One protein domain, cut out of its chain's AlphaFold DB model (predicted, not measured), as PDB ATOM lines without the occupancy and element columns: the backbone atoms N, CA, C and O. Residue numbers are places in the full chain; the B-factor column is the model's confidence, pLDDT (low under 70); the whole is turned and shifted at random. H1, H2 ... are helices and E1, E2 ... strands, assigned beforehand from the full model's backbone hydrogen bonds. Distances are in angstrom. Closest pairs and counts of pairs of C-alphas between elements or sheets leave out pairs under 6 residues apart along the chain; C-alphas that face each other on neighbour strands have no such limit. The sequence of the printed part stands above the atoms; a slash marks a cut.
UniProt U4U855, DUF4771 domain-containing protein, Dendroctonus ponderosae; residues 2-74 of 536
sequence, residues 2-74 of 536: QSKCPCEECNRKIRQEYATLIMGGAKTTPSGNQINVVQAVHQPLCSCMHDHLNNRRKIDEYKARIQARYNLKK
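AT A GLANCE: This is residues 2 to 74 of the 536 residues of the protein "DUF4771 domain-containing protein" of Dendroctonus ponderosae (UniProt U4U855). A two-stranded hairpin, E1 and E2, makes one end of a long rod, and the long helix H2 makes the other, with the short helix H1 near the place where H2 begins. The hairpin bends partway along both strands, and residues 53 to 74 of H2 stick out free. The printed part has 73 residues with two named helices and two named strands in the order H1, E1, E2, H2; the sheet, E1 - E2, is antiparallel and the class is mixed, helices and strands. It is extended, with a radius of gyration of the C-alphas of 21.6 A and spans of 73 by 31 by 20 A.

HOW THE PARTS SIT: H1, residues 6 to 17, is joined by a tight link to E1, residues 20 to 28, which bends by 63 degrees at residue 24. E1 and E2, residues 34 to 42, form a hairpin of antiparallel neighbours at 155 degrees; N 22 and O 40 are 2.8 A apart, and N 35 and O 27 are 2.8 A apart, both within hydrogen-bond range. E2 bends by 60 degrees at residue 39. H1 touches H2, residues 47 to 74, at a steep tilt of 51 degrees, opposite ways; their closest C-alphas are those of Cys 7 and Met 49, 5.8 A apart. H1 touches H2 with residues 7 to 11 alone, and H2 touches H1 with residues 48 to 49 alone. H1 and E2 are apart, as are E1 and H2. In H1 and H2 every O i to N i+4 pair is within hydrogen-bond range.

IN THESE COORDINATES: H1 begins at C-alpha 6, (123.864, 125.033, 191.053), and is 16.8 A long from first to last C-alpha. E1 measures 22.3 A and E2 22.6 A. H2 measures 40.6 A and ends at C-alpha 74, (102.485, 150.611, 165.402).

THE WHOLE: The two C-alphas farthest apart, those of Ser 31 and Lys 73, are 73.6 A apart. The printed part has no cut, and its three links are tight. Mean pLDDT of the printed part is 70.2; 38 residues are under 70, among them 2 to 24.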
ATOM      1  N   GLN A   2     116.162 117.140 185.056       39.00
ATOM      2  CA  GLN A   2     116.016 118.497 185.592       39.00
ATOM      3  C   GLN A   2     117.384 118.941 186.113       39.00
ATOM      4  O   GLN A   2     117.816 118.504 187.178       39.00
ATOM      5  N   SER A   3     118.097 119.755 185.337       39.56
ATOM      6  CA  SER A   3     119.310 120.420 185.800       39.56
ATOM      7  C   SER A   3     118.908 121.441 186.860       39.56
ATOM      8  O   SER A   3     118.545 122.576 186.557       39.56
ATOM      9  N   LYS A   4     118.932 121.029 188.132       47.31
ATOM     10  CA  LYS A   4     118.886 121.979 189.243       47.31
ATOM     11  C   LYS A   4     120.022 122.969 189.017       47.31
ATOM     12  O   LYS A   4     121.180 122.564 188.912       47.31
ATOM     13  N   CYS A   5     119.689 124.253 188.880       51.81
ATOM     14  CA  CYS A   5     120.701 125.298 188.825       51.81
ATOM     15  C   CYS A   5     121.606 125.128 190.055       51.81
ATOM     16  O   CYS A   5     121.072 125.048 191.166       51.81
ATOM     17  N   PRO A   6     122.944 125.129 189.912       56.88
ATOM     18  CA  PRO A   6     123.864 125.033 191.053       56.88
ATOM     19  C   PRO A   6     123.612 126.125 192.112       56.88
ATOM     20  O   PRO A   6     123.993 125.991 193.272       56.88
ATOM     21  N   CYS A   7     122.895 127.186 191.734       61.25
ATOM     22  CA  CYS A   7     122.478 128.279 192.589       61.25
ATOM     23  C   CYS A   7     121.348 127.943 193.589       61.25
ATOM     24  O   CYS A   7     121.341 128.520 194.676       61.25
ATOM     25  N   GLU A   8     120.409 127.037 193.286       64.81
ATOM     26  CA  GLU A   8     119.302 126.701 194.208       64.81
ATOM     27  C   GLU A   8     119.766 125.827 195.374       64.81
ATOM     28  O   GLU A   8     119.387 126.058 196.524       64.81
ATOM     29  N   GLU A   9     120.634 124.858 195.093       66.94
ATOM     30  CA  GLU A   9     121.206 123.963 196.100       66.94
ATOM     31  C   GLU A   9     122.196 124.710 197.010       66.94
ATOM     32  O   GLU A   9     122.144 124.544 198.230       66.94
ATOM     33  N   CYS A  10     123.009 125.616 196.445       63.47
ATOM     34  CA  CYS A  10     123.838 126.554 197.210       63.47
ATOM     35  C   CYS A  10     123.004 127.507 198.072       63.47
ATOM     36  O   CYS A  10     123.307 127.677 199.249       63.47
ATOM     37  N   ASN A  11     121.924 128.095 197.544       64.25
ATOM     38  CA  ASN A  11     121.056 128.957 198.350       64.25
ATOM     39  C   ASN A  11     120.358 128.186 199.468       64.25
ATOM     40  O   ASN A  11     120.200 128.728 200.551       64.25
ATOM     41  N   ARG A  12     119.941 126.935 199.244       68.06
ATOM     42  CA  ARG A  12     119.345 126.120 200.310       68.06
ATOM     43  C   ARG A  12     120.340 125.887 201.450       68.06
ATOM     44  O   ARG A  12     119.943 126.016 202.602       68.06
ATOM     45  N   LYS A  13     121.613 125.618 201.134       67.81
ATOM     46  CA  LYS A  13     122.689 125.473 202.132       67.81
ATOM     47  C   LYS A  13     122.990 126.794 202.854       67.81
ATOM     48  O   LYS A  13     122.980 126.821 204.076       67.81
ATOM     49  N   ILE A  14     123.118 127.910 202.129       62.91
ATOM     50  CA  ILE A  14     123.357 129.242 202.722       62.91
ATOM     51  C   ILE A  14     122.179 129.696 203.600       62.91
ATOM     52  O   ILE A  14     122.383 130.258 204.670       62.91
ATOM     53  N   ARG A  15     120.935 129.411 203.192       65.56
ATOM     54  CA  ARG A  15     119.728 129.679 203.994       65.56
ATOM     55  C   ARG A  15     119.672 128.862 205.281       65.56
ATOM     56  O   ARG A  15     119.000 129.288 206.210       65.56
ATOM     57  N   GLN A  16     120.315 127.696 205.314       66.25
ATOM     58  CA  GLN A  16     120.403 126.856 206.507       66.25
ATOM     59  C   GLN A  16     121.566 127.285 207.413       66.25
ATOM     60  O   GLN A  16     121.382 127.335 208.622       66.25
ATOM     61  N   GLU A  17     122.723 127.645 206.847       65.19
ATOM     62  CA  GLU A  17     123.929 128.009 207.612       65.19
ATOM     63  C   GLU A  17     123.966 129.472 208.091       65.19
ATOM     64  O   GLU A  17     124.494 129.742 209.164       65.19
ATOM     65  N   TYR A  18     123.397 130.421 207.338       62.00
ATOM     66  CA  TYR A  18     123.552 131.868 207.580       62.00
ATOM     67  C   TYR A  18     122.215 132.601 207.769       62.00
ATOM     68  O   TYR A  18     122.111 133.804 207.523       62.00
ATOM     69  N   ALA A  19     121.157 131.893 208.178       65.38
ATOM     70  CA  ALA A  19     119.898 132.532 208.545       65.38
ATOM     71  C   ALA A  19     120.072 133.348 209.831       65.38
ATOM     72  O   ALA A  19     120.146 132.810 210.934       65.38
ATOM     73  N   THR A  20     120.092 134.667 209.684       66.56
ATOM     74  CA  THR A  20     120.135 135.595 210.816       66.56
ATOM     75  C   THR A  20     118.718 135.801 211.340       66.56
ATOM     76  O   THR A  20     117.858 136.342 210.640       66.56
ATOM     77  N   LEU A  21     118.456 135.354 212.567       69.75
ATOM     78  CA  LEU A  21     117.187 135.580 213.256       69.75
ATOM     79  C   LEU A  21     117.184 137.005 213.820       69.75
ATOM     80  O   LEU A  21     118.025 137.361 214.643       69.75
ATOM     81  N   ILE A  22     116.249 137.833 213.366       69.25
ATOM     82  CA  ILE A  22     116.049 139.185 213.883       69.25
ATOM     83  C   ILE A  22     115.112 139.078 215.085       69.25
ATOM     84  O   ILE A  22     113.941 138.710 214.953       69.25
ATOM     85  N   MET A  23     115.649 139.379 216.262       69.06
ATOM     86  CA  MET A  23     114.951 139.284 217.541       69.06
ATOM     87  C   MET A  23     114.133 140.554 217.788       69.06
ATOM     88  O   MET A  23     114.697 141.642 217.834       69.06
ATOM     89  N   GLY A  24     112.817 140.424 217.960       65.06
ATOM     90  CA  GLY A  24     111.914 141.563 218.198       65.06
ATOM     91  C   GLY A  24     111.683 141.904 219.666       65.06
ATOM     92  O   GLY A  24     110.921 142.815 219.975       65.06
ATOM     93  N   GLY A  25     112.296 141.149 220.579       71.81
ATOM     94  CA  GLY A  25     112.186 141.334 222.024       71.81
ATOM     95  C   GLY A  25     112.225 140.006 222.777       71.81
ATOM     96  O   GLY A  25     112.171 138.937 222.171       71.81
ATOM     97  N   ALA A  26     112.307 140.067 224.103       71.12
ATOM     98  CA  ALA A  26     112.327 138.892 224.971       71.12
ATOM     99  C   ALA A  26     111.138 138.934 225.940       71.12
ATOM    100  O   ALA A  26     110.861 139.969 226.543       71.12
ATOM    101  N   LYS A  27     110.420 137.818 226.086       67.44
ATOM    102  CA  LYS A  27     109.316 137.653 227.037       67.44
ATOM    103  C   LYS A  27     109.727 136.678 228.131       67.44
ATOM    104  O   LYS A  27     110.187 135.576 227.844       67.44
ATOM    105  N   THR A  28     109.538 137.059 229.386       70.25
ATOM    106  CA  THR A  28     109.784 136.182 230.532       70.25
ATOM    107  C   THR A  28     108.589 135.267 230.748       70.25
ATOM    108  O   THR A  28     107.445 135.716 230.806       70.25
ATOM    109  N   THR A  29     108.852 133.969 230.849       66.12
ATOM    110  CA  THR A  29     107.842 133.001 231.279       66.12
ATOM    111  C   THR A  29     107.589 133.126 232.783       66.12
ATOM    112  O   THR A  29     108.459 133.616 233.506       66.12
ATOM    113  N   PRO A  30     106.429 132.667 233.288       62.12
ATOM    114  CA  PRO A  30     106.097 132.739 234.716       62.12
ATOM    115  C   PRO A  30     107.120 132.045 235.628       62.12
ATOM    116  O   PRO A  30     107.247 132.397 236.793       62.12
ATOM    117  N   SER A  31     107.884 131.093 235.087       66.25
ATOM    118  CA  SER A  31     108.949 130.357 235.776       66.25
ATOM    119  C   SER A  31     110.293 131.108 235.840       66.25
ATOM    120  O   SER A  31     111.293 130.522 236.236       66.25
ATOM    121  N   GLY A  32     110.345 132.373 235.404       64.62
ATOM    122  CA  GLY A  32     111.539 133.230 235.454       64.62
ATOM    123  C   GLY A  32     112.494 133.112 234.261       64.62
ATOM    124  O   GLY A  32     113.430 133.900 234.156       64.62
ATOM    125  N   ASN A  33     112.248 132.198 233.317       66.31
ATOM    126  CA  ASN A  33     113.117 132.019 232.152       66.31
ATOM    127  C   ASN A  33     112.733 132.974 231.013       66.31
ATOM    128  O   ASN A  33     111.563 133.062 230.623       66.31
ATOM    129  N   GLN A  34     113.724 133.674 230.462       67.06
ATOM    130  CA  GLN A  34     113.535 134.661 229.402       67.06
ATOM    131  C   GLN A  34     113.578 133.982 228.025       67.06
ATOM    132  O   GLN A  34     114.600 133.427 227.627       67.06
ATOM    133  N   ILE A  35     112.455 134.004 227.303       69.69
ATOM    134  CA  ILE A  35     112.334 133.445 225.954       69.69
ATOM    135  C   ILE A  35     112.356 134.577 224.935       69.69
ATOM    136  O   ILE A  35     111.659 135.583 225.030       69.69
ATOM    137  N   ASN A  36     113.178 134.373 223.927       71.06
ATOM    138  CA  ASN A  36     113.566 135.342 222.930       71.06
ATOM    139  C   ASN A  36     112.608 135.225 221.721       71.06
ATOM    140  O   ASN A  36     112.525 134.166 221.101       71.06
ATOM    141  N   VAL A  37     111.843 136.277 221.400       70.06
ATOM    142  CA  VAL A  37     110.821 136.271 220.333       70.06
ATOM    143  C   VAL A  37     111.449 136.681 219.002       70.06
ATOM    144  O   VAL A  37     111.865 137.827 218.814       70.06
ATOM    145  N   VAL A  38     111.505 135.743 218.058       72.94
ATOM    146  CA  VAL A  38     111.985 135.993 216.692       72.94
ATOM    147  C   VAL A  38     110.908 136.749 215.909       72.94
ATOM    148  O   VAL A  38     109.784 136.270 215.787       72.94
ATOM    149  N   GLN A  39     111.247 137.920 215.368       69.25
ATOM    150  CA  GLN A  39     110.322 138.778 214.617       69.25
ATOM    151  C   GLN A  39     110.450 138.605 213.101       69.25
ATOM    152  O   GLN A  39     109.459 138.725 212.386       69.25
ATOM    153  N   ALA A  40     111.649 138.304 212.596       67.62
ATOM    154  CA  ALA A  40     111.873 137.998 211.185       67.62
ATOM    155  C   ALA A  40     113.133 137.145 211.001       67.62
ATOM    156  O   ALA A  40     114.018 137.136 211.853       67.62
ATOM    157  N   VAL A  41     113.243 136.451 209.869       71.44
ATOM    158  CA  VAL A  41     114.448 135.699 209.492       71.44
ATOM    159  C   VAL A  41     115.046 136.341 208.247       71.44
ATOM    160  O   VAL A  41     114.411 136.359 207.193       71.44
ATOM    161  N   HIS A  42     116.259 136.881 208.361       68.38
ATOM    162  CA  HIS A  42     116.993 137.435 207.230       68.38
ATOM    163  C   HIS A  42     117.915 136.375 206.631       68.38
ATOM    164  O   HIS A  42     118.860 135.916 207.276       68.38
ATOM    165  N   GLN A  43     117.629 135.998 205.387       67.69
ATOM    166  CA  GLN A  43     118.411 135.029 204.629       67.69
ATOM    167  C   GLN A  43     119.160 135.739 203.492       67.69
ATOM    168  O   GLN A  43     118.517 136.155 202.519       67.69
ATOM    169  N   PRO A  44     120.494 135.886 203.578       63.84
ATOM    170  CA  PRO A  44     121.276 136.480 202.503       63.84
ATOM    171  C   PRO A  44     121.296 135.557 201.272       63.84
ATOM    172  O   PRO A  44     121.397 134.334 201.380       63.84
ATOM    173  N   LEU A  45     121.172 136.145 200.080       66.56
ATOM    174  CA  LEU A  45     121.269 135.430 198.803       66.56
ATOM    175  C   LEU A  45     122.742 135.194 198.436       66.56
ATOM    176  O   LEU A  45     123.568 136.085 198.624       66.56
ATOM    177  N   CYS A  46     123.060 134.045 197.826       71.06
ATOM    178  CA  CYS A  46     124.356 133.839 197.162       71.06
ATOM    179  C   CYS A  46     124.619 134.945 196.128       71.06
ATOM    180  O   CYS A  46     123.721 135.267 195.342       71.06
ATOM    181  N   SER A  47     125.861 135.437 196.044       72.12
ATOM    182  CA  SER A  47     126.323 136.362 194.992       72.12
ATOM    183  C   SER A  47     125.965 135.861 193.588       72.12
ATOM    184  O   SER A  47     125.397 136.590 192.784       72.12
ATOM    185  N   CYS A  48     126.154 134.564 193.353       74.00
ATOM    186  CA  CYS A  48     125.785 133.867 192.127       74.00
ATOM    187  C   CYS A  48     124.293 133.994 191.755       74.00
ATOM    188  O   CYS A  48     123.942 134.216 190.596       74.00
ATOM    189  N   MET A  49     123.396 133.867 192.740       74.69
ATOM    190  CA  MET A  49     121.953 134.016 192.529       74.69
ATOM    191  C   MET A  49     121.587 135.485 192.337       74.69
ATOM    192  O   MET A  49     120.724 135.804 191.522       74.69
ATOM    193  N   HIS A  50     122.243 136.381 193.071       77.69
ATOM    194  CA  HIS A  50     122.059 137.814 192.909       77.69
ATOM    195  C   HIS A  50     122.405 138.256 191.477       77.69
ATOM    196  O   HIS A  50     121.595 138.919 190.827       77.69
ATOM    197  N   ASP A  51     123.533 137.792 190.935       78.25
ATOM    198  CA  ASP A  51     123.945 138.053 189.554       78.25
ATOM    199  C   ASP A  51     122.988 137.436 188.531       78.25
ATOM    200  O   ASP A  51     122.623 138.086 187.550       78.25
ATOM    201  N   HIS A  52     122.511 136.212 188.775       79.69
ATOM    202  CA  HIS A  52     121.511 135.574 187.920       79.69
ATOM    203  C   HIS A  52     120.199 136.372 187.871       79.69
ATOM    204  O   HIS A  52     119.681 136.649 186.787       79.69
ATOM    205  N   LEU A  53     119.679 136.793 189.027       80.31
ATOM    206  CA  LEU A  53     118.463 137.604 189.122       80.31
ATOM    207  C   LEU A  53     118.646 138.979 188.468       80.31
ATOM    208  O   LEU A  53     117.752 139.438 187.754       80.31
ATOM    209  N   ASN A  54     119.810 139.608 188.644       83.12
ATOM    210  CA  ASN A  54     120.149 140.868 187.985       83.12
ATOM    211  C   ASN A  54     120.232 140.710 186.462       83.12
ATOM    212  O   ASN A  54     119.700 141.545 185.730       83.12
ATOM    213  N   ASN A  55     120.842 139.635 185.965       82.00
ATOM    214  CA  ASN A  55     120.896 139.347 184.532       82.00
ATOM    215  C   ASN A  55     119.504 139.074 183.957       82.00
ATOM    216  O   ASN A  55     119.175 139.583 182.887       82.00
ATOM    217  N   ARG A  56     118.648 138.353 184.690       83.69
ATOM    218  CA  ARG A  56     117.256 138.127 184.285       83.69
ATOM    219  C   ARG A  56     116.474 139.438 184.212       83.69
ATOM    220  O   ARG A  56     115.845 139.707 183.194       83.69
ATOM    221  N   ARG A  57     116.616 140.301 185.224       84.69
ATOM    222  CA  ARG A  57     116.020 141.645 185.233       84.69
ATOM    223  C   ARG A  57     116.484 142.477 184.032       84.69
ATOM    224  O   ARG A  57     115.648 143.053 183.346       84.69
ATOM    225  N   LYS A  58     117.785 142.483 183.716       82.31
ATOM    226  CA  LYS A  58     118.331 143.185 182.535       82.31
ATOM    227  C   LYS A  58     117.729 142.674 181.219       82.31
ATOM    228  O   LYS A  58     117.453 143.472 180.324       82.31
ATOM    229  N   ILE A  59     117.526 141.360 181.093       85.38
ATOM    230  CA  ILE A  59     116.887 140.746 179.918       85.38
ATOM    231  C   ILE A  59     115.413 141.159 179.825       85.38
ATOM    232  O   ILE A  59     114.950 141.518 178.741       85.38
ATOM    233  N   ASP A  60     114.687 141.156 180.940       84.12
ATOM    234  CA  ASP A  60     113.278 141.557 180.980       84.12
ATOM    235  C   ASP A  60     113.110 143.051 180.647       84.12
ATOM    236  O   ASP A  60     112.278 143.417 179.815       84.12
ATOM    237  N   GLU A  61     113.979 143.917 181.178       82.94
ATOM    238  CA  GLU A  61     114.048 145.342 180.823       82.94
ATOM    239  C   GLU A  61     114.384 145.562 179.341       82.94
ATOM    240  O   GLU A  61     113.884 146.491 178.698       82.94
ATOM    241  N   TYR A  62     115.248 144.726 178.765       80.25
ATOM    242  CA  TYR A  62     115.559 144.770 177.339       80.25
ATOM    243  C   TYR A  62     114.349 144.378 176.479       80.25
ATOM    244  O   TYR A  62     114.010 145.102 175.538       80.25
ATOM    245  N   LYS A  63     113.641 143.299 176.837       85.06
ATOM    246  CA  LYS A  63     112.402 142.877 176.163       85.06
ATOM    247  C   LYS A  63     111.317 143.952 176.245       85.06
ATOM    248  O   LYS A  63     110.725 144.287 175.219       85.06
ATOM    249  N   ALA A  64     111.123 144.556 177.416       80.19
ATOM    250  CA  ALA A  64     110.175 145.653 177.609       80.19
ATOM    251  C   ALA A  64     110.510 146.867 176.720       80.19
ATOM    252  O   ALA A  64     109.625 147.430 176.071       80.19
ATOM    253  N   ARG A  65     111.796 147.232 176.604       75.19
ATOM    254  CA  ARG A  65     112.250 148.303 175.695       75.19
ATOM    255  C   ARG A  65     111.987 147.980 174.225       75.19
ATOM    256  O   ARG A  65     111.565 148.865 173.479       75.19
ATOM    257  N   ILE A  66     112.218 146.739 173.791       77.75
ATOM    258  CA  ILE A  66     111.898 146.305 172.423       77.75
ATOM    259  C   ILE A  66     110.395 146.415 172.166       77.75
ATOM    260  O   ILE A  66     109.985 146.998 171.160       77.75
ATOM    261  N   GLN A  67     109.570 145.912 173.081       82.81
ATOM    262  CA  GLN A  67     108.117 145.947 172.945       82.81
ATOM    263  C   GLN A  67     107.588 147.387 172.881       82.81
ATOM    264  O   GLN A  67     106.771 147.706 172.017       82.81
ATOM    265  N   ALA A  68     108.125 148.292 173.705       76.50
ATOM    266  CA  ALA A  68     107.806 149.717 173.644       76.50
ATOM    267  C   ALA A  68     108.150 150.337 172.274       76.50
ATOM    268  O   ALA A  68     107.345 151.087 171.718       76.50
ATOM    269  N   ARG A  69     109.298 149.979 171.675       72.56
ATOM    270  CA  ARG A  69     109.662 150.425 170.314       72.56
ATOM    271  C   ARG A  69     108.675 149.925 169.259       72.56
ATOM    272  O   ARG A  69     108.294 150.701 168.384       72.56
ATOM    273  N   TYR A  70     108.255 148.661 169.324       76.31
ATOM    274  CA  TYR A  70     107.250 148.123 168.399       76.31
ATOM    275  C   TYR A  70     105.894 148.815 168.563       76.31
ATOM    276  O   TYR A  70     105.276 149.178 167.564       76.31
ATOM    277  N   ASN A  71     105.473 149.086 169.798       78.44
ATOM    278  CA  ASN A  71     104.231 149.807 170.076       78.44
ATOM    279  C   ASN A  71     104.261 151.233 169.501       78.44
ATOM    280  O   ASN A  71     103.319 151.633 168.820       78.44
ATOM    281  N   LEU A  72     105.371 151.963 169.664       70.38
ATOM    282  CA  LEU A  72     105.574 153.282 169.044       70.38
ATOM    283  C   LEU A  72     105.573 153.210 167.505       70.38
ATOM    284  O   LEU A  72     104.989 154.054 166.821       70.38
ATOM    285  N   LYS A  73     106.175 152.165 166.921       68.69
ATOM    286  CA  LYS A  73     106.128 151.931 165.467       68.69
ATOM    287  C   LYS A  73     104.728 151.574 164.959       68.69
ATOM    288  O   LYS A  73     104.433 151.896 163.811       68.69
ATOM    289  N   LYS A  74     103.860 150.980 165.778       77.44
ATOM    290  CA  LYS A  74     102.485 150.611 165.402       77.44
ATOM    291  C   LYS A  74     101.485 151.773 165.494       77.44
ATOM    292  O   LYS A  74     100.418 151.702 164.893       77.44
TER     293      LYS A  74